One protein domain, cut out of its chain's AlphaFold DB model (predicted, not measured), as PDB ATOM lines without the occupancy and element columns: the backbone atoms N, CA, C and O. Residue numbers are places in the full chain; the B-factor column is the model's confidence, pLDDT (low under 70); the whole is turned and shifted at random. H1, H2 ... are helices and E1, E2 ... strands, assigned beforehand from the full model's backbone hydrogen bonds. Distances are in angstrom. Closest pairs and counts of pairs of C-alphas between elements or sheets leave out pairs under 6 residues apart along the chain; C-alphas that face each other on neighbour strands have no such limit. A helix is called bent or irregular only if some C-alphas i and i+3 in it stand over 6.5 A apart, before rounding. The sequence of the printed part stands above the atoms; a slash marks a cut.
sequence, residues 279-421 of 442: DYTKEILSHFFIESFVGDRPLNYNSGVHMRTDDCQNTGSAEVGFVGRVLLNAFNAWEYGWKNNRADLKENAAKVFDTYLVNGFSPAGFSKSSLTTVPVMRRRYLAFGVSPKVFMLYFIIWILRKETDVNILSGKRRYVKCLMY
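Overview. This is residues 279 to 421 of the 442 residues of an uncharacterized protein of Bacteroides fragilis str. S36L11 (UniProt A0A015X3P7). Two long helices, H3 and H4, lie back along each other as a hairpin, with the short helix H2 packed on them and H1 next to it; a tiny two-stranded sheet, E1 and E2, sits beyond the end where H3 begins. A third long helix, H5, is set at a slant to the hairpin, close to H4 but not clearly touching it, at a steep tilt of 40 degrees, and near H3; residues 401 to 407, of which 401 to 403 belong to H5, and residues 409 to 415 stick out before the small helix H6. The printed part has 143 residues, with six named helices and two named strands in the order H1, H2, E1, H3, H4, E2, H5, H6; the sheet, order E1 - E2, is antiparallel. The class is mostly helix, although under half of the residues are in named elements. The whole is compact, with a radius of gyration of the C-alphas of 16.0 A and spans of 49 by 43 by 25 A.

Along the chain. The sheet is made of E1, residues 317 to 319, 6.8 A from first to last C-alpha, and E2, residues 370 to 372, 6.9 A long. H3 covers residues 326 to 339 over 20.0 A, and its first C-alpha, 326, is at (-103.825, 1.214, 588.804). H4, residues 343 to 359, is the longest helix by residues and measures 23.9 A. H1, residues 279 to 286, measures 10.3 A and begins with C-alpha 279 at (-114.634, 16.228, 602.087). H2, residues 288 to 291, measures 5.3 A. H5, residues 388 to 403, measures 23.4 A. H6, residues 416 to 420, measures 7.6 A and ends with C-alpha 420 at (-104.518, 8.158, 573.749). H6 is neither bent nor irregular, but only just: C-alphas 417 and 420 are 6.4 A apart.

Arrangement. E1 and E2 are antiparallel neighbours, with 177 degrees between their directions. The C-alphas of 318 and 371 face each other at 5.2 A; N 318 and O 371, and N 371 and O 318, are within hydrogen-bond range at 2.9 A each. The closest C-alphas of E1 and H3 are those of Glu 319 and Val 326, 6.2 A apart. H3 and H4 are a helical hairpin: they touch, closest at the C-alphas of Ala 330 and Ala 349, 4.4 A apart, and run opposite ways at a shallow tilt of 33 degrees, only just short of steep. H2 touches H4 with residues 344 to 348 of H4 alone, closest at the C-alphas of Phe 289 and Leu 345, 6.7 A. H2 and H3 only just touch, with 3 pairs of C-alphas within 8 A, through residues 329 to 333 of H3 alone; the closest are Phe 289 and Ala 333, 6.2 A. H1 and H3 are close but not clearly touching, with the C-alphas of Ser 286 and Ala 333 at 7.0 A, and H1 and H2 meet only through their link. H4 and H5 are close but not clearly touching, with the C-alphas of Leu 357 and Pro 388 at 7.2 A; they run opposite ways at a steep tilt of 40 degrees. H3 and H5 are near each other. H6 is apart from H5 and from H3. Residues 293 to 294 pair antiparallel with residues 301 to 302. In H1, H3 and H4 every O i to N i+4 pair is within hydrogen-bond range, in H5 11 of 12 and in H6 0 of 1, with 0 of 2 O i to N i+3 pairs in H6; H2 is too short for an O i to N i+4 pair.

Size, cuts and confidence. The two C-alphas farthest apart are those of Asp 310 and Gly 411, 50.4 A. The printed part has no cut. The links from H2 to E1, E2 to H5 and H5 to H6 are long. The mean pLDDT of the printed part is 70.5; residue 322 and residues 369 to 421 are under 70.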
ATOM      1  N   ASP A 279    -115.692  16.735 601.207       91.31
ATOM      2  CA  ASP A 279    -114.634  16.228 602.087       91.31
ATOM      3  C   ASP A 279    -115.034  14.916 602.762       91.31
ATOM      4  O   ASP A 279    -114.251  13.967 602.734       91.31
ATOM      5  N   TYR A 280    -116.266  14.823 603.275       91.94
ATOM      6  CA  TYR A 280    -116.801  13.576 603.824       91.94
ATOM      7  C   TYR A 280    -116.863  12.480 602.755       91.94
ATOM      8  O   TYR A 280    -116.397  11.365 602.963       91.94
ATOM      9  N   THR A 281    -117.348  12.816 601.560       92.44
ATOM     10  CA  THR A 281    -117.417  11.868 600.442       92.44
ATOM     11  C   THR A 281    -116.026  11.373 600.047       92.44
ATOM     12  O   THR A 281    -115.830  10.178 599.845       92.44
ATOM     13  N   LYS A 282    -115.034  12.269 599.956       93.44
ATOM     14  CA  LYS A 282    -113.652  11.889 599.629       93.44
ATOM     15  C   LYS A 282    -113.001  11.057 600.729       93.44
ATOM     16  O   LYS A 282    -112.222  10.168 600.400       93.44
ATOM     17  N   GLU A 283    -113.309  11.325 601.993       94.06
ATOM     18  CA  GLU A 283    -112.836  10.522 603.124       94.06
ATOM     19  C   GLU A 283    -113.346   9.084 603.015       94.06
ATOM     20  O   GLU A 283    -112.526   8.166 602.934       94.06
ATOM     21  N   ILE A 284    -114.654   8.897 602.827       94.06
ATOM     22  CA  ILE A 284    -115.261   7.575 602.637       94.06
ATOM     23  C   ILE A 284    -114.699   6.877 601.392       94.06
ATOM     24  O   ILE A 284    -114.278   5.722 601.458       94.06
ATOM     25  N   LEU A 285    -114.625   7.574 600.253       92.75
ATOM     26  CA  LEU A 285    -114.076   7.003 599.018       92.75
ATOM     27  C   LEU A 285    -112.585   6.659 599.137       92.75
ATOM     28  O   LEU A 285    -112.113   5.771 598.428       92.75
ATOM     29  N   SER A 286    -111.833   7.307 600.031       94.56
ATOM     30  CA  SER A 286    -110.413   7.005 600.232       94.56
ATOM     31  C   SER A 286    -110.176   5.606 600.811       94.56
ATOM     32  O   SER A 286    -109.119   5.022 600.561       94.56
ATOM     33  N   HIS A 287    -111.161   5.024 601.509       93.31
ATOM     34  CA  HIS A 287    -111.068   3.664 602.053       93.31
ATOM     35  C   HIS A 287    -110.896   2.609 600.965       93.31
ATOM     36  O   HIS A 287    -110.173   1.634 601.180       93.31
ATOM     37  N   PHE A 288    -111.407   2.868 599.754       92.19
ATOM     38  CA  PHE A 288    -111.135   2.033 598.587       92.19
ATOM     39  C   PHE A 288    -109.635   1.778 598.409       92.19
ATOM     40  O   PHE A 288    -109.238   0.648 598.141       92.19
ATOM     41  N   PHE A 289    -108.773   2.785 598.579       93.69
ATOM     42  CA  PHE A 289    -107.333   2.634 598.343       93.69
ATOM     43  C   PHE A 289    -106.620   1.767 599.386       93.69
ATOM     44  O   PHE A 289    -105.523   1.275 599.113       93.69
ATOM     45  N   ILE A 290    -107.227   1.581 600.558       94.12
ATOM     46  CA  ILE A 290    -106.724   0.705 601.615       94.12
ATOM     47  C   ILE A 290    -107.287  -0.699 601.440       94.12
ATOM     48  O   ILE A 290    -106.526  -1.655 601.319       94.12
ATOM     49  N   GLU A 291    -108.608  -0.821 601.366       91.31
ATOM     50  CA  GLU A 291    -109.306  -2.109 601.349       91.31
ATOM     51  C   GLU A 291    -109.025  -2.900 600.069       91.31
ATOM     52  O   GLU A 291    -108.838  -4.116 600.104       91.31
ATOM     53  N   SER A 292    -108.900  -2.204 598.936       91.00
ATOM     54  CA  SER A 292    -108.598  -2.847 597.657       91.00
ATOM     55  C   SER A 292    -107.110  -3.135 597.441       91.00
ATOM     56  O   SER A 292    -106.733  -3.642 596.382       91.00
ATOM     57  N   PHE A 293    -106.222  -2.757 598.367       93.56
ATOM     58  CA  PHE A 293    -104.784  -2.859 598.136       93.56
ATOM     59  C   PHE A 293    -104.305  -4.318 598.128       93.56
ATOM     60  O   PHE A 293    -104.449  -5.060 599.098       93.56
ATOM     61  N   VAL A 294    -103.661  -4.712 597.031       93.38
ATOM     62  CA  VAL A 294    -103.015  -6.011 596.841       93.38
ATOM     63  C   VAL A 294    -101.507  -5.801 596.874       93.38
ATOM     64  O   VAL A 294    -100.910  -5.323 595.908       93.38
ATOM     65  N   GLY A 295    -100.903  -6.133 598.016       92.50
ATOM     66  CA  GLY A 295     -99.482  -5.906 598.301       92.50
ATOM     67  C   GLY A 295     -98.595  -7.154 598.280       92.50
ATOM     68  O   GLY A 295     -97.390  -7.041 598.491       92.50
ATOM     69  N   ASP A 296     -99.174  -8.337 598.069       90.12
ATOM     70  CA  ASP A 296     -98.514  -9.646 598.165       90.12
ATOM     71  C   ASP A 296     -97.965 -10.149 596.814       90.12
ATOM     72  O   ASP A 296     -97.654 -11.332 596.649       90.12
ATOM     73  N   ARG A 297     -97.858  -9.266 595.812       87.19
ATOM     74  CA  ARG A 297     -97.495  -9.608 594.428       87.19
ATOM     75  C   ARG A 297     -96.260  -8.832 593.959       87.19
ATOM     76  O   ARG A 297     -95.953  -7.772 594.483       87.19
ATOM     77  N   PRO A 298     -95.562  -9.291 592.901       88.94
ATOM     78  CA  PRO A 298     -94.465  -8.517 592.307       88.94
ATOM     79  C   PRO A 298     -94.896  -7.154 591.749       88.94
ATOM     80  O   PRO A 298     -94.064  -6.272 591.556       88.94
ATOM     81  N   LEU A 299     -96.181  -7.005 591.429       89.31
ATOM     82  CA  LEU A 299     -96.805  -5.747 591.051       89.31
ATOM     83  C   LEU A 299     -97.927  -5.486 592.035       89.31
ATOM     84  O   LEU A 299     -98.888  -6.249 592.042       89.31
ATOM     85  N   ASN A 300     -97.794  -4.427 592.825       93.38
ATOM     86  CA  ASN A 300     -98.806  -4.034 593.792       93.38
ATOM     87  C   ASN A 300     -99.838  -3.144 593.119       93.38
ATOM     88  O   ASN A 300     -99.494  -2.335 592.262       93.38
ATOM     89  N   TYR A 301    -101.105  -3.287 593.486       92.19
ATOM     90  CA  TYR A 301    -102.191  -2.558 592.839       92.19
ATOM     91  C   TYR A 301    -103.407  -2.428 593.750       92.19
ATOM     92  O   TYR A 301    -103.529  -3.137 594.741       92.19
ATOM     93  N   ASN A 302    -104.330  -1.547 593.375       91.25
ATOM     94  CA  ASN A 302    -105.680  -1.523 593.921       91.25
ATOM     95  C   ASN A 302    -106.598  -2.397 593.059       91.25
ATOM     96  O   ASN A 302    -106.683  -2.212 591.840       91.25
ATOM     97  N   SER A 303    -107.258  -3.368 593.681       88.62
ATOM     98  CA  SER A 303    -108.212  -4.277 593.055       88.62
ATOM     99  C   SER A 303    -109.481  -3.525 592.651       88.62
ATOM    100  O   SER A 303    -110.317  -3.185 593.482       88.62
ATOM    101  N   GLY A 304    -109.638  -3.277 591.352       79.69
ATOM    102  CA  GLY A 304    -110.856  -2.679 590.785       79.69
ATOM    103  C   GLY A 304    -111.391  -3.406 589.553       79.69
ATOM    104  O   GLY A 304    -112.561  -3.271 589.201       79.69
ATOM    105  N   VAL A 305    -110.558  -4.220 588.897       81.94
ATOM    106  CA  VAL A 305    -110.971  -5.012 587.734       81.94
ATOM    107  C   VAL A 305    -111.726  -6.240 588.226       81.94
ATOM    108  O   VAL A 305    -111.221  -6.982 589.067       81.94
ATOM    109  N   HIS A 306    -112.923  -6.468 587.683       79.94
ATOM    110  CA  HIS A 306    -113.811  -7.551 588.121       79.94
ATOM    111  C   HIS A 306    -114.143  -7.494 589.620       79.94
ATOM    112  O   HIS A 306    -114.294  -8.539 590.244       79.94
ATOM    113  N   MET A 307    -114.231  -6.281 590.185       79.44
ATOM    114  CA  MET A 307    -114.585  -6.074 591.589       79.44
ATOM    115  C   MET A 307    -115.811  -6.905 591.968       79.44
ATOM    116  O   MET A 307    -116.824  -6.916 591.265       79.44
ATOM    117  N   ARG A 308    -115.675  -7.616 593.081       79.94
ATOM    118  CA  ARG A 308    -116.694  -8.496 593.627       79.94
ATOM    119  C   ARG A 308    -117.581  -7.704 594.568       79.94
ATOM    120  O   ARG A 308    -117.074  -7.053 595.471       79.94
ATOM    121  N   THR A 309    -118.888  -7.727 594.342       81.75
ATOM    122  CA  THR A 309    -119.862  -7.017 595.188       81.75
ATOM    123  C   THR A 309    -120.535  -7.935 596.206       81.75
ATOM    124  O   THR A 309    -121.283  -7.459 597.049       81.75
ATOM    125  N   ASP A 310    -120.323  -9.248 596.096       86.81
ATOM    126  CA  ASP A 310    -120.863 -10.280 596.982       86.81
ATOM    127  C   ASP A 310    -120.053 -10.419 598.276       86.81
ATOM    128  O   ASP A 310    -120.636 -10.564 599.346       86.81
ATOM    129  N   ASP A 311    -118.722 -10.355 598.183       86.88
ATOM    130  CA  ASP A 311    -117.817 -10.511 599.329       86.88
ATOM    131  C   ASP A 311    -116.721  -9.438 599.425       86.88
ATOM    132  O   ASP A 311    -115.888  -9.493 600.332       86.88
ATOM    133  N   CYS A 312    -116.708  -8.474 598.496       83.12
ATOM    134  CA  CYS A 312    -115.712  -7.402 598.405       83.12
ATOM    135  C   CYS A 312    -114.253  -7.891 598.347       83.12
ATOM    136  O   CYS A 312    -113.331  -7.115 598.596       83.12
ATOM    137  N   GLN A 313    -114.010  -9.162 598.007       85.88
ATOM    138  CA  GLN A 313    -112.658  -9.713 597.991       85.88
ATOM    139  C   GLN A 313    -111.838  -9.176 596.819       85.88
ATOM    140  O   GLN A 313    -112.328  -8.980 595.699       85.88
ATOM    141  N   ASN A 314    -110.539  -9.011 597.069       85.50
ATOM    142  CA  ASN A 314    -109.585  -8.597 596.052       85.50
ATOM    143  C   ASN A 314    -109.487  -9.631 594.928       85.50
ATOM    144  O   ASN A 314    -109.440 -10.841 595.158       85.50
ATOM    145  N   THR A 315    -109.404  -9.151 593.689       82.25
ATOM    146  CA  THR A 315    -109.213 -10.015 592.530       82.25
ATOM    147  C   THR A 315    -107.744 -10.100 592.145       82.25
ATOM    148  O   THR A 315    -106.934  -9.198 592.362       82.25
ATOM    149  N   GLY A 316    -107.397 -11.200 591.484       81.00
ATOM    150  CA  GLY A 316    -106.080 -11.417 590.896       81.00
ATOM    151  C   GLY A 316    -105.809 -10.629 589.611       81.00
ATOM    152  O   GLY A 316    -104.933 -11.031 588.843       81.00
ATOM    153  N   SER A 317    -106.604  -9.593 589.316       83.25
ATOM    154  CA  SER A 317    -106.543  -8.850 588.057       83.25
ATOM    155  C   SER A 317    -106.089  -7.410 588.265       83.25
ATOM    156  O   SER A 317    -106.742  -6.639 588.965       83.25
ATOM    157  N   ALA A 318    -105.010  -7.030 587.586       85.69
ATOM    158  CA  ALA A 318    -104.498  -5.665 587.566       85.69
ATOM    159  C   ALA A 318    -104.504  -5.123 586.133       85.69
ATOM    160  O   ALA A 318    -104.041  -5.793 585.207       85.69
ATOM    161  N   GLU A 319    -104.995  -3.898 585.942       83.25
ATOM    162  CA  GLU A 319    -104.990  -3.229 584.639       83.25
ATOM    163  C   GLU A 319    -104.579  -1.763 584.794       83.25
ATOM    164  O   GLU A 319    -105.184  -1.006 585.547       83.25
ATOM    165  N   VAL A 320    -103.563  -1.331 584.049       81.44
ATOM    166  CA  VAL A 320    -103.149   0.088 584.021       81.44
ATOM    167  C   VAL A 320    -104.130   0.936 583.201       81.44
ATOM    168  O   VAL A 320    -104.220   2.145 583.390       81.44
ATOM    169  N   GLY A 321    -104.846   0.290 582.277       72.19
ATOM    170  CA  GLY A 321    -105.738   0.888 581.293       72.19
ATOM    171  C   GLY A 321    -107.096   1.342 581.832       72.19
ATOM    172  O   GLY A 321    -107.216   1.917 582.911       72.19
ATOM    173  N   PHE A 322    -108.125   1.144 581.012       67.75
ATOM    174  CA  PHE A 322    -109.415   1.818 581.141       67.75
ATOM    175  C   PHE A 322    -110.177   1.428 582.412       67.75
ATOM    176  O   PHE A 322    -110.781   2.302 583.038       67.75
ATOM    177  N   VAL A 323    -110.135   0.143 582.783       72.25
ATOM    178  CA  VAL A 323    -110.922  -0.397 583.903       72.25
ATOM    179  C   VAL A 323    -110.152  -0.302 585.217       72.25
ATOM    180  O   VAL A 323    -110.657   0.265 586.177       72.25
ATOM    181  N   GLY A 324    -108.926  -0.830 585.267       76.88
ATOM    182  CA  GLY A 324    -108.187  -0.948 586.530       76.88
ATOM    183  C   GLY A 324    -107.527   0.342 587.008       76.88
ATOM    184  O   GLY A 324    -107.437   0.552 588.214       76.88
ATOM    185  N   ARG A 325    -107.080   1.209 586.084       87.00
ATOM    186  CA  ARG A 325    -106.505   2.537 586.371       87.00
ATOM    187  C   ARG A 325    -105.444   2.545 587.476       87.00
ATOM    188  O   ARG A 325    -105.290   3.543 588.171       87.00
ATOM    189  N   VAL A 326    -104.676   1.463 587.623       89.38
ATOM    190  CA  VAL A 326    -103.825   1.214 588.804       89.38
ATOM    191  C   VAL A 326    -102.907   2.390 589.160       89.38
ATOM    192  O   VAL A 326    -102.859   2.802 590.315       89.38
ATOM    193  N   LEU A 327    -102.218   2.973 588.174       90.38
ATOM    194  CA  LEU A 327    -101.305   4.098 588.419       90.38
ATOM    195  C   LEU A 327    -102.037   5.410 588.739       90.38
ATOM    196  O   LEU A 327    -101.514   6.230 589.487       90.38
ATOM    197  N   LEU A 328    -103.235   5.614 588.184       90.88
ATOM    198  CA  LEU A 328    -104.066   6.777 588.504       90.88
ATOM    199  C   LEU A 328    -104.652   6.649 589.915       90.88
ATOM    200  O   LEU A 328    -104.652   7.618 590.660       90.88
ATOM    201  N   ASN A 329    -105.080   5.449 590.308       92.50
ATOM    202  CA  ASN A 329    -105.556   5.185 591.665       92.50
ATOM    203  C   ASN A 329    -104.443   5.418 592.692       92.50
ATOM    204  O   ASN A 329    -104.671   6.094 593.689       92.50
ATOM    205  N   ALA A 330    -103.226   4.938 592.416       93.81
ATOM    206  CA  ALA A 330    -102.068   5.214 593.263       93.81
ATOM    207  C   ALA A 330    -101.757   6.716 593.344       93.81
ATOM    208  O   ALA A 330    -101.466   7.218 594.425       93.81
ATOM    209  N   PHE A 331    -101.862   7.453 592.233       94.62
ATOM    210  CA  PHE A 331    -101.695   8.907 592.252       94.62
ATOM    211  C   PHE A 331    -102.743   9.589 593.143       94.62
ATOM    212  O   PHE A 331    -102.371  10.344 594.037       94.62
ATOM    213  N   ASN A 332    -104.025   9.266 592.958       93.88
ATOM    214  CA  ASN A 332    -105.119   9.843 593.742       93.88
ATOM    215  C   ASN A 332    -104.962   9.531 595.241       93.88
ATOM    216  O   ASN A 332    -105.135  10.411 596.081       93.88
ATOM    217  N   ALA A 333    -104.581   8.293 595.579       95.50
ATOM    218  CA  ALA A 333    -104.286   7.886 596.950       95.50
ATOM    219  C   ALA A 333    -103.104   8.669 597.537       95.50
ATOM    220  O   ALA A 333    -103.163   9.119 598.678       95.50
ATOM    221  N   TRP A 334    -102.039   8.868 596.756       96.19
ATOM    222  CA  TRP A 334    -100.862   9.621 597.181       96.19
ATOM    223  C   TRP A 334    -101.191  11.092 597.440       96.19
ATOM    224  O   TRP A 334    -100.866  11.611 598.506       96.19
ATOM    225  N   GLU A 335    -101.869  11.754 596.501       96.06
ATOM    226  CA  GLU A 335    -102.253  13.162 596.615       96.06
ATOM    227  C   GLU A 335    -103.192  13.388 597.806       96.06
ATOM    228  O   GLU A 335    -102.913  14.221 598.676       96.06
ATOM    229  N   TYR A 336    -104.256  12.586 597.907       95.19
ATOM    230  CA  TYR A 336    -105.187  12.653 599.030       95.19
ATOM    231  C   TYR A 336    -104.490  12.318 600.357       95.19
ATOM    232  O   TYR A 336    -104.742  12.966 601.377       95.19
ATOM    233  N   GLY A 337    -103.560  11.359 600.332       96.81
ATOM    234  CA  GLY A 337    -102.717  10.980 601.457       96.81
ATOM    235  C   GLY A 337    -101.878  12.141 601.983       96.81
ATOM    236  O   GLY A 337    -101.828  12.381 603.189       96.81
ATOM    237  N   TRP A 338    -101.241  12.904 601.093       96.25
ATOM    238  CA  TRP A 338    -100.496  14.114 601.453       96.25
ATOM    239  C   TRP A 338    -101.386  15.223 601.975       96.25
ATOM    240  O   TRP A 338    -101.090  15.754 603.047       96.25
ATOM    241  N   LYS A 339    -102.483  15.520 601.280       95.88
ATOM    242  CA  LYS A 339    -103.414  16.579 601.672       95.88
ATOM    243  C   LYS A 339    -103.991  16.364 603.076       95.88
ATOM    244  O   LYS A 339    -104.107  17.322 603.830       95.88
ATOM    245  N   ASN A 340    -104.314  15.119 603.431       96.00
ATOM    246  CA  ASN A 340    -104.998  14.777 604.686       96.00
ATOM    247  C   ASN A 340    -104.090  14.078 605.710       96.00
ATOM    248  O   ASN A 340    -104.568  13.513 606.687       96.00
ATOM    249  N   ASN A 341    -102.777  14.080 605.473       96.81
ATOM    250  CA  ASN A 341    -101.778  13.429 606.320       96.81
ATOM    251  C   ASN A 341    -102.059  11.942 606.650       96.81
ATOM    252  O   ASN A 341    -101.773  11.463 607.746       96.81
ATOM    253  N   ARG A 342    -102.583  11.193 605.678       96.75
ATOM    254  CA  ARG A 342    -102.892   9.759 605.773       96.75
ATOM    255  C   ARG A 342    -101.696   8.920 605.316       96.75
ATOM    256  O   ARG A 342    -101.432   8.799 604.119       96.75
ATOM    257  N   ALA A 343    -100.913   8.418 606.273       97.38
ATOM    258  CA  ALA A 343     -99.668   7.683 606.008       97.38
ATOM    259  C   ALA A 343     -99.902   6.353 605.273       97.38
ATOM    260  O   ALA A 343     -99.180   6.032 604.332       97.38
ATOM    261  N   ASP A 344    -100.964   5.645 605.641       96.75
ATOM    262  CA  ASP A 344    -101.434   4.411 605.013       96.75
ATOM    263  C   ASP A 344    -101.632   4.555 603.493       96.75
ATOM    264  O   ASP A 344    -101.143   3.737 602.709       96.75
ATOM    265  N   LEU A 345    -102.268   5.646 603.056       97.31
ATOM    266  CA  LEU A 345    -102.469   5.944 601.637       97.31
ATOM    267  C   LEU A 345    -101.155   6.264 600.917       97.31
ATOM    268  O   LEU A 345    -100.913   5.759 599.817       97.31
ATOM    269  N   LYS A 346    -100.284   7.069 601.544       97.31
ATOM    270  CA  LYS A 346     -98.964   7.422 600.989       97.31
ATOM    271  C   LYS A 346     -98.114   6.175 600.760       97.31
ATOM    272  O   LYS A 346     -97.515   6.029 599.694       97.31
ATOM    273  N   GLU A 347     -98.070   5.283 601.747       97.12
ATOM    274  CA  GLU A 347     -97.275   4.056 601.703       97.12
ATOM    275  C   GLU A 347     -97.782   3.080 600.644       97.12
ATOM    276  O   GLU A 347     -96.990   2.558 599.857       97.12
ATOM    277  N   ASN A 348     -99.093   2.839 600.590       96.88
ATOM    278  CA  ASN A 348     -99.667   1.931 599.601       96.88
ATOM    279  C   ASN A 348     -99.464   2.460 598.178       96.88
ATOM    280  O   ASN A 348     -99.030   1.709 597.304       96.88
ATOM    281  N   ALA A 349     -99.680   3.757 597.956       96.06
ATOM    282  CA  ALA A 349     -99.421   4.380 596.666       96.06
ATOM    283  C   ALA A 349     -97.948   4.272 596.240       96.06
ATOM    284  O   ALA A 349     -97.662   3.895 595.102       96.06
ATOM    285  N   ALA A 350     -97.011   4.547 597.156       95.44
ATOM    286  CA  ALA A 350     -95.581   4.405 596.891       95.44
ATOM    287  C   ALA A 350     -95.229   2.964 596.492       95.44
ATOM    288  O   ALA A 350     -94.599   2.751 595.458       95.44
ATOM    289  N   LYS A 351     -95.746   1.963 597.218       96.69
ATOM    290  CA  LYS A 351     -95.559   0.542 596.883       96.69
ATOM    291  C   LYS A 351     -96.065   0.195 595.477       96.69
ATOM    292  O   LYS A 351     -95.415  -0.586 594.778       96.69
ATOM    293  N   VAL A 352     -97.197   0.753 595.035       94.19
ATOM    294  CA  VAL A 352     -97.670   0.575 593.648       94.19
ATOM    295  C   VAL A 352     -96.651   1.152 592.666       94.19
ATOM    296  O   VAL A 352     -96.209   0.445 591.762       94.19
ATOM    297  N   PHE A 353     -96.229   2.404 592.846       93.12
ATOM    298  CA  PHE A 353     -95.274   3.041 591.935       93.12
ATOM    299  C   PHE A 353     -93.921   2.326 591.886       93.12
ATOM    300  O   PHE A 353     -93.410   2.077 590.792       93.12
ATOM    301  N   ASP A 354     -93.375   1.949 593.040       93.44
ATOM    302  CA  ASP A 354     -92.073   1.291 593.156       93.44
ATOM    303  C   ASP A 354     -92.085  -0.076 592.470       93.44
ATOM    304  O   ASP A 354     -91.222  -0.386 591.641       93.44
ATOM    305  N   THR A 355     -93.111  -0.886 592.741       93.19
ATOM    306  CA  THR A 355     -93.233  -2.208 592.118       93.19
ATOM    307  C   THR A 355     -93.489  -2.109 590.615       93.19
ATOM    308  O   THR A 355     -92.920  -2.891 589.852       93.19
ATOM    309  N   TYR A 356     -94.266  -1.127 590.144       89.25
ATOM    310  CA  TYR A 356     -94.462  -0.898 588.708       89.25
ATOM    311  C   TYR A 356     -93.217  -0.352 588.006       89.25
ATOM    312  O   TYR A 356     -92.980  -0.704 586.851       89.25
ATOM    313  N   LEU A 357     -92.387   0.448 588.673       87.50
ATOM    314  CA  LEU A 357     -91.127   0.913 588.098       87.50
ATOM    315  C   LEU A 357     -90.165  -0.253 587.839       87.50
ATOM    316  O   LEU A 357     -89.506  -0.283 586.798       87.50
ATOM    317  N   VAL A 358     -90.116  -1.221 588.757       88.56
ATOM    318  CA  VAL A 358     -89.233  -2.393 588.657       88.56
ATOM    319  C   VAL A 358     -89.823  -3.466 587.740       88.56
ATOM    320  O   VAL A 358     -89.149  -3.966 586.843       88.56
ATOM    321  N   ASN A 359     -91.094  -3.814 587.938       88.19
ATOM    322  CA  ASN A 359     -91.710  -5.000 587.340       88.19
ATOM    323  C   ASN A 359     -92.758  -4.676 586.268       88.19
ATOM    324  O   ASN A 359     -93.224  -5.588 585.577       88.19
ATOM    325  N   GLY A 360     -93.174  -3.417 586.134       84.12
ATOM    326  CA  GLY A 360     -94.320  -3.003 585.316       84.12
ATOM    327  C   GLY A 360     -93.976  -2.752 583.856       84.12
ATOM    328  O   GLY A 360     -94.883  -2.630 583.033       84.12
ATOM    329  N   PHE A 361     -92.687  -2.735 583.515       83.50
ATOM    330  CA  PHE A 361     -92.202  -2.479 582.165       83.50
ATOM    331  C   PHE A 361     -91.396  -3.660 581.619       83.50
ATOM    332  O   PHE A 361     -90.698  -4.368 582.340       83.50
ATOM    333  N   SER A 362     -91.508  -3.893 580.315       80.25
ATOM    334  CA  SER A 362     -90.586  -4.768 579.590       80.25
ATOM    335  C   SER A 362     -89.205  -4.107 579.458       80.25
ATOM    336  O   SER A 362     -89.115  -2.879 579.542       80.25
ATOM    337  N   PRO A 363     -88.140  -4.871 579.147       77.06
ATOM    338  CA  PRO A 363     -86.818  -4.300 578.869       77.06
ATOM    339  C   PRO A 363     -86.820  -3.225 577.768       77.06
ATOM    340  O   PRO A 363     -86.008  -2.307 577.798       77.06
ATOM    341  N   ALA A 364     -87.764  -3.300 576.823       79.19
ATOM    342  CA  ALA A 364     -87.938  -2.325 575.746       79.19
ATOM    343  C   ALA A 364     -88.776  -1.087 576.140       79.19
ATOM    344  O   ALA A 364     -89.029  -0.222 575.303       79.19
ATOM    345  N   GLY A 365     -89.225  -0.986 577.395       70.75
ATOM    346  CA  GLY A 365     -89.979   0.161 577.910       70.75
ATOM    347  C   GLY A 365     -91.502   0.058 577.822       70.75
ATOM    348  O   GLY A 365     -92.197   0.966 578.264       70.75
ATOM    349  N   PHE A 366     -92.049  -1.045 577.306       71.88
ATOM    350  CA  PHE A 366     -93.504  -1.231 577.216       71.88
ATOM    351  C   PHE A 366     -94.137  -1.537 578.568       71.88
ATOM    352  O   PHE A 366     -93.645  -2.421 579.271       71.88
ATOM    353  N   SER A 367     -95.253  -0.882 578.891       73.50
ATOM    354  CA  SER A 367     -96.021  -1.170 580.101       73.50
ATOM    355  C   SER A 367     -96.781  -2.495 579.993       73.50
ATOM    356  O   SER A 367     -97.310  -2.873 578.945       73.50
ATOM    357  N   LYS A 368     -96.860  -3.219 581.108       75.81
ATOM    358  CA  LYS A 368     -97.757  -4.364 581.267       75.81
ATOM    359  C   LYS A 368     -99.168  -3.829 581.497       75.81
ATOM    360  O   LYS A 368     -99.476  -3.317 582.566       75.81
ATOM    361  N   SER A 369    -100.009  -3.903 580.468       61.62
ATOM    362  CA  SER A 369    -101.326  -3.259 580.464       61.62
ATOM    363  C   SER A 369    -102.409  -4.038 581.208       61.62
ATOM    364  O   SER A 369    -103.317  -3.411 581.739       61.62
ATOM    365  N   SER A 370    -102.319  -5.371 581.254       65.44
ATOM    366  CA  SER A 370    -103.268  -6.258 581.941       65.44
ATOM    367  C   SER A 370    -102.553  -7.517 582.443       65.44
ATOM    368  O   SER A 370    -101.716  -8.082 581.731       65.44
ATOM    369  N   LEU A 371    -102.864  -7.935 583.670       65.69
ATOM    370  CA  LEU A 371    -102.344  -9.130 584.331       65.69
ATOM    371  C   LEU A 371    -103.493  -9.843 585.044       65.69
ATOM    372  O   LEU A 371    -104.268  -9.194 585.737       65.69
ATOM    373  N   THR A 372    -103.567 -11.165 584.903       56.75
ATOM    374  CA  THR A 372    -104.545 -12.032 585.578       56.75
ATOM    375  C   THR A 372    -103.783 -13.200 586.198       56.75
ATOM    376  O   THR A 372    -102.970 -13.824 585.514       56.75
ATOM    377  N   THR A 373    -104.008 -13.505 587.476       52.41
ATOM    378  CA  THR A 373    -103.344 -14.630 588.167       52.41
ATOM    379  C   THR A 373    -104.069 -15.975 588.011       52.41
ATOM    380  O   THR A 373    -103.586 -16.986 588.514       52.41
ATOM    381  N   VAL A 374    -105.186 -16.020 587.278       39.62
ATOM    382  CA  VAL A 374    -105.894 -17.260 586.906       39.62
ATOM    383  C   VAL A 374    -105.317 -17.790 585.584       39.62
ATOM    384  O   VAL A 374    -105.102 -16.989 584.669       39.62
ATOM    385  N   PRO A 375    -105.060 -19.106 585.429       31.69
ATOM    386  CA  PRO A 375    -104.478 -19.652 584.209       31.69
ATOM    387  C   PRO A 375    -105.508 -19.652 583.073       31.69
ATOM    388  O   PRO A 375    -106.162 -20.655 582.811       31.69
ATOM    389  N   VAL A 376    -105.640 -18.529 582.364       30.31
ATOM    390  CA  VAL A 376    -106.271 -18.494 581.041       30.31
ATOM    391  C   VAL A 376    -105.389 -17.718 580.064       30.31
ATOM    392  O   VAL A 376    -104.896 -16.620 580.308       30.31
ATOM    393  N   MET A 377    -105.160 -18.385 578.941       34.00
ATOM    394  CA  MET A 377    -104.302 -18.049 577.816       34.00
ATOM    395  C   MET A 377    -104.607 -16.667 577.200       34.00
ATOM    396  O   MET A 377    -105.681 -16.468 576.641       34.00
ATOM    397  N   ARG A 378    -103.611 -15.765 577.220       32.06
ATOM    398  CA  ARG A 378    -103.164 -14.820 576.154       32.06
ATOM    399  C   ARG A 378    -102.688 -13.489 576.750       32.06
ATOM    400  O   ARG A 378    -103.479 -12.597 577.034       32.06
ATOM    401  N   ARG A 379    -101.364 -13.309 576.825       36.25
ATOM    402  CA  ARG A 379    -100.740 -11.992 577.035       36.25
ATOM    403  C   ARG A 379    -100.974 -11.129 575.792       36.25
ATOM    404  O   ARG A 379    -100.510 -11.484 574.712       36.25
ATOM    405  N   ARG A 380    -101.669  -9.999 575.930       34.44
ATOM    406  CA  ARG A 380    -101.691  -8.936 574.912       34.44
ATOM    407  C   ARG A 380    -100.879  -7.755 575.436       34.44
ATOM    408  O   ARG A 380    -101.199  -7.210 576.484       34.44
ATOM    409  N   TYR A 381     -99.831  -7.390 574.707       34.81
ATOM    410  CA  TYR A 381     -99.041  -6.188 574.959       34.81
ATOM    411  C   TYR A 381     -99.624  -5.037 574.133       34.81
ATOM    412  O   TYR A 381     -99.893  -5.215 572.945       34.81
ATOM    413  N   LEU A 382     -99.807  -3.862 574.741       34.53
ATOM    414  CA  LEU A 382    -100.050  -2.620 574.007       34.53
ATOM    415  C   LEU A 382     -98.696  -1.950 573.727       34.53
ATOM    416  O   LEU A 382     -97.899  -1.740 574.639       34.53
ATOM    417  N   ALA A 383     -98.412  -1.656 572.457       29.72
ATOM    418  CA  ALA A 383     -97.103  -1.188 572.014       29.72
ATOM    419  C   ALA A 383     -97.015   0.346 571.998       29.72
ATOM    420  O   ALA A 383     -97.603   0.987 571.134       29.72
ATOM    421  N   PHE A 384     -96.211   0.916 572.899       37.03
ATOM    422  CA  PHE A 384     -95.663   2.270 572.779       37.03
ATOM    423  C   PHE A 384     -94.227   2.322 573.309       37.03
ATOM    424  O   PHE A 384     -93.986   2.069 574.486       37.03
ATOM    425  N   GLY A 385     -93.267   2.602 572.423       31.05
ATOM    426  CA  GLY A 385     -91.843   2.638 572.755       31.05
ATOM    427  C   GLY A 385     -91.448   3.981 573.360       31.05
ATOM    428  O   GLY A 385     -91.236   4.949 572.634       31.05
ATOM    429  N   VAL A 386     -91.350   4.039 574.687       39.88
ATOM    430  CA  VAL A 386     -90.777   5.164 575.441       39.88
ATOM    431  C   VAL A 386     -90.007   4.567 576.621       39.88
ATOM    432  O   VAL A 386     -90.450   3.571 577.187       39.88
ATOM    433  N   SER A 387     -88.850   5.126 577.003       40.06
ATOM    434  CA  SER A 387     -88.108   4.578 578.152       40.06
ATOM    435  C   SER A 387     -88.970   4.627 579.435       40.06
ATOM    436  O   SER A 387     -89.700   5.607 579.614       40.06
ATOM    437  N   PRO A 388     -88.891   3.632 580.344       45.59
ATOM    438  CA  PRO A 388     -89.751   3.542 581.534       45.59
ATOM    439  C   PRO A 388     -89.760   4.807 582.401       45.59
ATOM    440  O   PRO A 388     -90.818   5.290 582.799       45.59
ATOM    441  N   LYS A 389     -88.575   5.393 582.631       39.69
ATOM    442  CA  LYS A 389     -88.408   6.632 583.409       39.69
ATOM    443  C   LYS A 389     -89.072   7.825 582.726       39.69
ATOM    444  O   LYS A 389     -89.638   8.687 583.387       39.69
ATOM    445  N   VAL A 390     -89.028   7.855 581.397       46.56
ATOM    446  CA  VAL A 390     -89.645   8.907 580.592       46.56
ATOM    447  C   VAL A 390     -91.163   8.717 580.565       46.56
ATOM    448  O   VAL A 390     -91.876   9.679 580.800       46.56
ATOM    449  N   PHE A 391     -91.688   7.501 580.391       52.31
ATOM    450  CA  PHE A 391     -93.132   7.242 580.438       52.31
ATOM    451  C   PHE A 391     -93.759   7.620 581.789       52.31
ATOM    452  O   PHE A 391     -94.752   8.340 581.798       52.31
ATOM    453  N   MET A 392     -93.158   7.204 582.910       49.03
ATOM    454  CA  MET A 392     -93.598   7.598 584.258       49.03
ATOM    455  C   MET A 392     -93.596   9.119 584.424       49.03
ATOM    456  O   MET A 392     -94.603   9.693 584.828       49.03
ATOM    457  N   LEU A 393     -92.515   9.792 584.016       43.69
ATOM    458  CA  LEU A 393     -92.428  11.250 584.069       43.69
ATOM    459  C   LEU A 393     -93.497  11.924 583.186       43.69
ATOM    460  O   LEU A 393     -94.117  12.887 583.613       43.69
ATOM    461  N   TYR A 394     -93.768  11.408 581.983       50.22
ATOM    462  CA  TYR A 394     -94.808  11.939 581.091       50.22
ATOM    463  C   TYR A 394     -96.231  11.658 581.592       50.22
ATOM    464  O   TYR A 394     -97.100  12.505 581.401       50.22
ATOM    465  N   PHE A 395     -96.479  10.508 582.222       50.03
ATOM    466  CA  PHE A 395     -97.769  10.160 582.821       50.03
ATOM    467  C   PHE A 395     -98.059  11.046 584.039       50.03
ATOM    468  O   PHE A 395     -99.130  11.641 584.115       50.03
ATOM    469  N   ILE A 396     -97.062  11.234 584.911       48.59
ATOM    470  CA  ILE A 396     -97.117  12.154 586.057       48.59
ATOM    471  C   ILE A 396     -97.308  13.602 585.578       48.59
ATOM    472  O   ILE A 396     -98.217  14.281 586.041       48.59
ATOM    473  N   ILE A 397     -96.532  14.072 584.590       47.19
ATOM    474  CA  ILE A 397     -96.692  15.421 584.009       47.19
ATOM    475  C   ILE A 397     -98.072  15.595 583.355       47.19
ATOM    476  O   ILE A 397     -98.630  16.687 583.409       47.19
ATOM    477  N   TRP A 398     -98.634  14.558 582.724       50.88
ATOM    478  CA  TRP A 398     -99.964  14.616 582.110       50.88
ATOM    479  C   TRP A 398    -101.091  14.687 583.147       50.88
ATOM    480  O   TRP A 398    -102.006  15.487 582.962       50.88
ATOM    481  N   ILE A 399    -100.999  13.914 584.234       44.53
ATOM    482  CA  ILE A 399    -101.924  14.000 585.373       44.53
ATOM    483  C   ILE A 399    -101.863  15.404 585.992       44.53
ATOM    484  O   ILE A 399    -102.884  16.082 586.066       44.53
ATOM    485  N   LEU A 400    -100.659  15.900 586.304       37.59
ATOM    486  CA  LEU A 400    -100.460  17.230 586.896       37.59
ATOM    487  C   LEU A 400    -100.948  18.377 585.988       37.59
ATOM    488  O   LEU A 400    -101.483  19.370 586.481       37.59
ATOM    489  N   ARG A 401    -100.828  18.241 584.658       43.47
ATOM    490  CA  ARG A 401    -101.340  19.225 583.679       43.47
ATOM    491  C   ARG A 401    -102.862  19.306 583.611       43.47
ATOM    492  O   ARG A 401    -103.374  20.274 583.056       43.47
ATOM    493  N   LYS A 402    -103.583  18.275 584.060       43.69
ATOM    494  CA  LYS A 402    -105.049  18.272 584.022       43.69
ATOM    495  C   LYS A 402    -105.657  19.049 585.195       43.69
ATOM    496  O   LYS A 402    -106.800  19.475 585.081       43.69
ATOM    497  N   GLU A 403    -104.885  19.256 586.263       38.09
ATOM    498  CA  GLU A 403    -105.321  19.948 587.482       38.09
ATOM    499  C   GLU A 403    -104.645  21.301 587.714       38.09
ATOM    500  O   GLU A 403    -105.190  22.150 588.413       38.09
ATOM    501  N   THR A 404    -103.490  21.549 587.093       34.59
ATOM    502  CA  THR A 404    -102.802  22.840 587.184       34.59
ATOM    503  C   THR A 404    -102.567  23.406 585.788       34.59
ATOM    504  O   THR A 404    -101.974  22.758 584.924       34.59
ATOM    505  N   ASP A 405    -103.037  24.630 585.552       37.06
ATOM    506  CA  ASP A 405    -102.964  25.357 584.275       37.06
ATOM    507  C   ASP A 405    -101.523  25.847 583.969       37.06
ATOM    508  O   ASP A 405    -101.280  26.992 583.590       37.06
ATOM    509  N   VAL A 406    -100.508  24.999 584.185       35.09
ATOM    510  CA  VAL A 406     -99.088  25.376 584.122       35.09
ATOM    511  C   VAL A 406     -98.399  24.737 582.912       35.09
ATOM    512  O   VAL A 406     -98.282  23.518 582.756       35.09
ATOM    513  N   ASN A 407     -97.913  25.596 582.014       35.47
ATOM    514  CA  ASN A 407     -97.188  25.217 580.804       35.47
ATOM    515  C   ASN A 407     -95.702  24.974 581.088       35.47
ATOM    516  O   ASN A 407     -94.892  25.895 581.043       35.47
ATOM    517  N   ILE A 408     -95.322  23.711 581.276       38.62
ATOM    518  CA  ILE A 408     -93.919  23.281 581.261       38.62
ATOM    519  C   ILE A 408     -93.719  22.446 579.983       38.62
ATOM    520  O   ILE A 408     -94.499  21.536 579.700       38.62
ATOM    521  N   LEU A 409     -92.696  22.777 579.188       33.53
ATOM    522  CA  LEU A 409     -92.310  22.197 577.884       33.53
ATOM    523  C   LEU A 409     -92.985  22.811 576.638       33.53
ATOM    524  O   LEU A 409     -93.915  22.257 576.039       33.53
ATOM    525  N   SER A 410     -92.415  23.923 576.173       34.81
ATOM    526  CA  SER A 410     -92.455  24.357 574.776       34.81
ATOM    527  C   SER A 410     -91.520  23.459 573.948       34.81
ATOM    528  O   SER A 410     -90.305  23.509 574.090       34.81
ATOM    529  N   GLY A 411     -92.064  22.584 573.088       32.53
ATOM    530  CA  GLY A 411     -91.230  21.967 572.041       32.53
ATOM    531  C   GLY A 411     -91.625  20.609 571.458       32.53
ATOM    532  O   GLY A 411     -91.160  20.286 570.371       32.53
ATOM    533  N   LYS A 412     -92.481  19.786 572.085       32.66
ATOM    534  CA  LYS A 412     -92.782  18.430 571.554       32.66
ATOM    535  C   LYS A 412     -94.276  18.079 571.569       32.66
ATOM    536  O   LYS A 412     -94.702  17.085 572.143       32.66
ATOM    537  N   ARG A 413     -95.097  18.889 570.886       30.41
ATOM    538  CA  ARG A 413     -96.568  18.714 570.788       30.41
ATOM    539  C   ARG A 413     -97.052  17.568 569.874       30.41
ATOM    540  O   ARG A 413     -98.236  17.250 569.911       30.41
ATOM    541  N   ARG A 414     -96.201  16.935 569.050       29.64
ATOM    542  CA  ARG A 414     -96.669  15.983 568.011       29.64
ATOM    543  C   ARG A 414     -96.823  14.517 568.449       29.64
ATOM    544  O   ARG A 414     -97.621  13.818 567.838       29.64
ATOM    545  N   TYR A 415     -96.161  14.063 569.515       27.23
ATOM    546  CA  TYR A 415     -96.188  12.640 569.912       27.23
ATOM    547  C   TYR A 415     -97.299  12.276 570.919       27.23
ATOM    548  O   TYR A 415     -97.781  11.148 570.927       27.23
ATOM    549  N   VAL A 416     -97.784  13.240 571.711       30.80
ATOM    550  CA  VAL A 416     -98.746  13.001 572.811       30.80
ATOM    551  C   VAL A 416    -100.174  12.723 572.316       30.80
ATOM    552  O   VAL A 416    -100.901  11.940 572.919       30.80
ATOM    553  N   LYS A 417    -100.584  13.292 571.174       28.48
ATOM    554  CA  LYS A 417    -101.940  13.087 570.626       28.48
ATOM    555  C   LYS A 417    -102.178  11.669 570.082       28.48
ATOM    556  O   LYS A 417    -103.327  11.290 569.896       28.48
ATOM    557  N   CYS A 418    -101.120  10.899 569.813       26.66
ATOM    558  CA  CYS A 418    -101.224   9.589 569.167       26.66
ATOM    559  C   CYS A 418    -101.413   8.433 570.169       26.66
ATOM    560  O   CYS A 418    -102.074   7.457 569.834       26.66
ATOM    561  N   LEU A 419    -100.920   8.568 571.410       30.12
ATOM    562  CA  LEU A 419    -100.960   7.494 572.416       30.12
ATOM    563  C   LEU A 419    -102.350   7.246 573.026       30.12
ATOM    564  O   LEU A 419    -102.652   6.132 573.433       30.12
ATOM    565  N   MET A 420    -103.199   8.276 573.106       32.59
ATOM    566  CA  MET A 420    -104.518   8.158 573.749       32.59
ATOM    567  C   MET A 420    -105.669   7.893 572.775       32.59
ATOM    568  O   MET A 420    -106.706   7.388 573.187       32.59
ATOM    569  N   TYR A 421    -105.493   8.174 571.480       29.44
ATOM    570  CA  TYR A 421    -106.515   7.885 570.467       29.44
ATOM    571  C   TYR A 421    -106.514   6.425 569.990       29.44
ATOM    572  O   TYR A 421    -107.434   6.021 569.292       29.44
TER     573      TYR A 421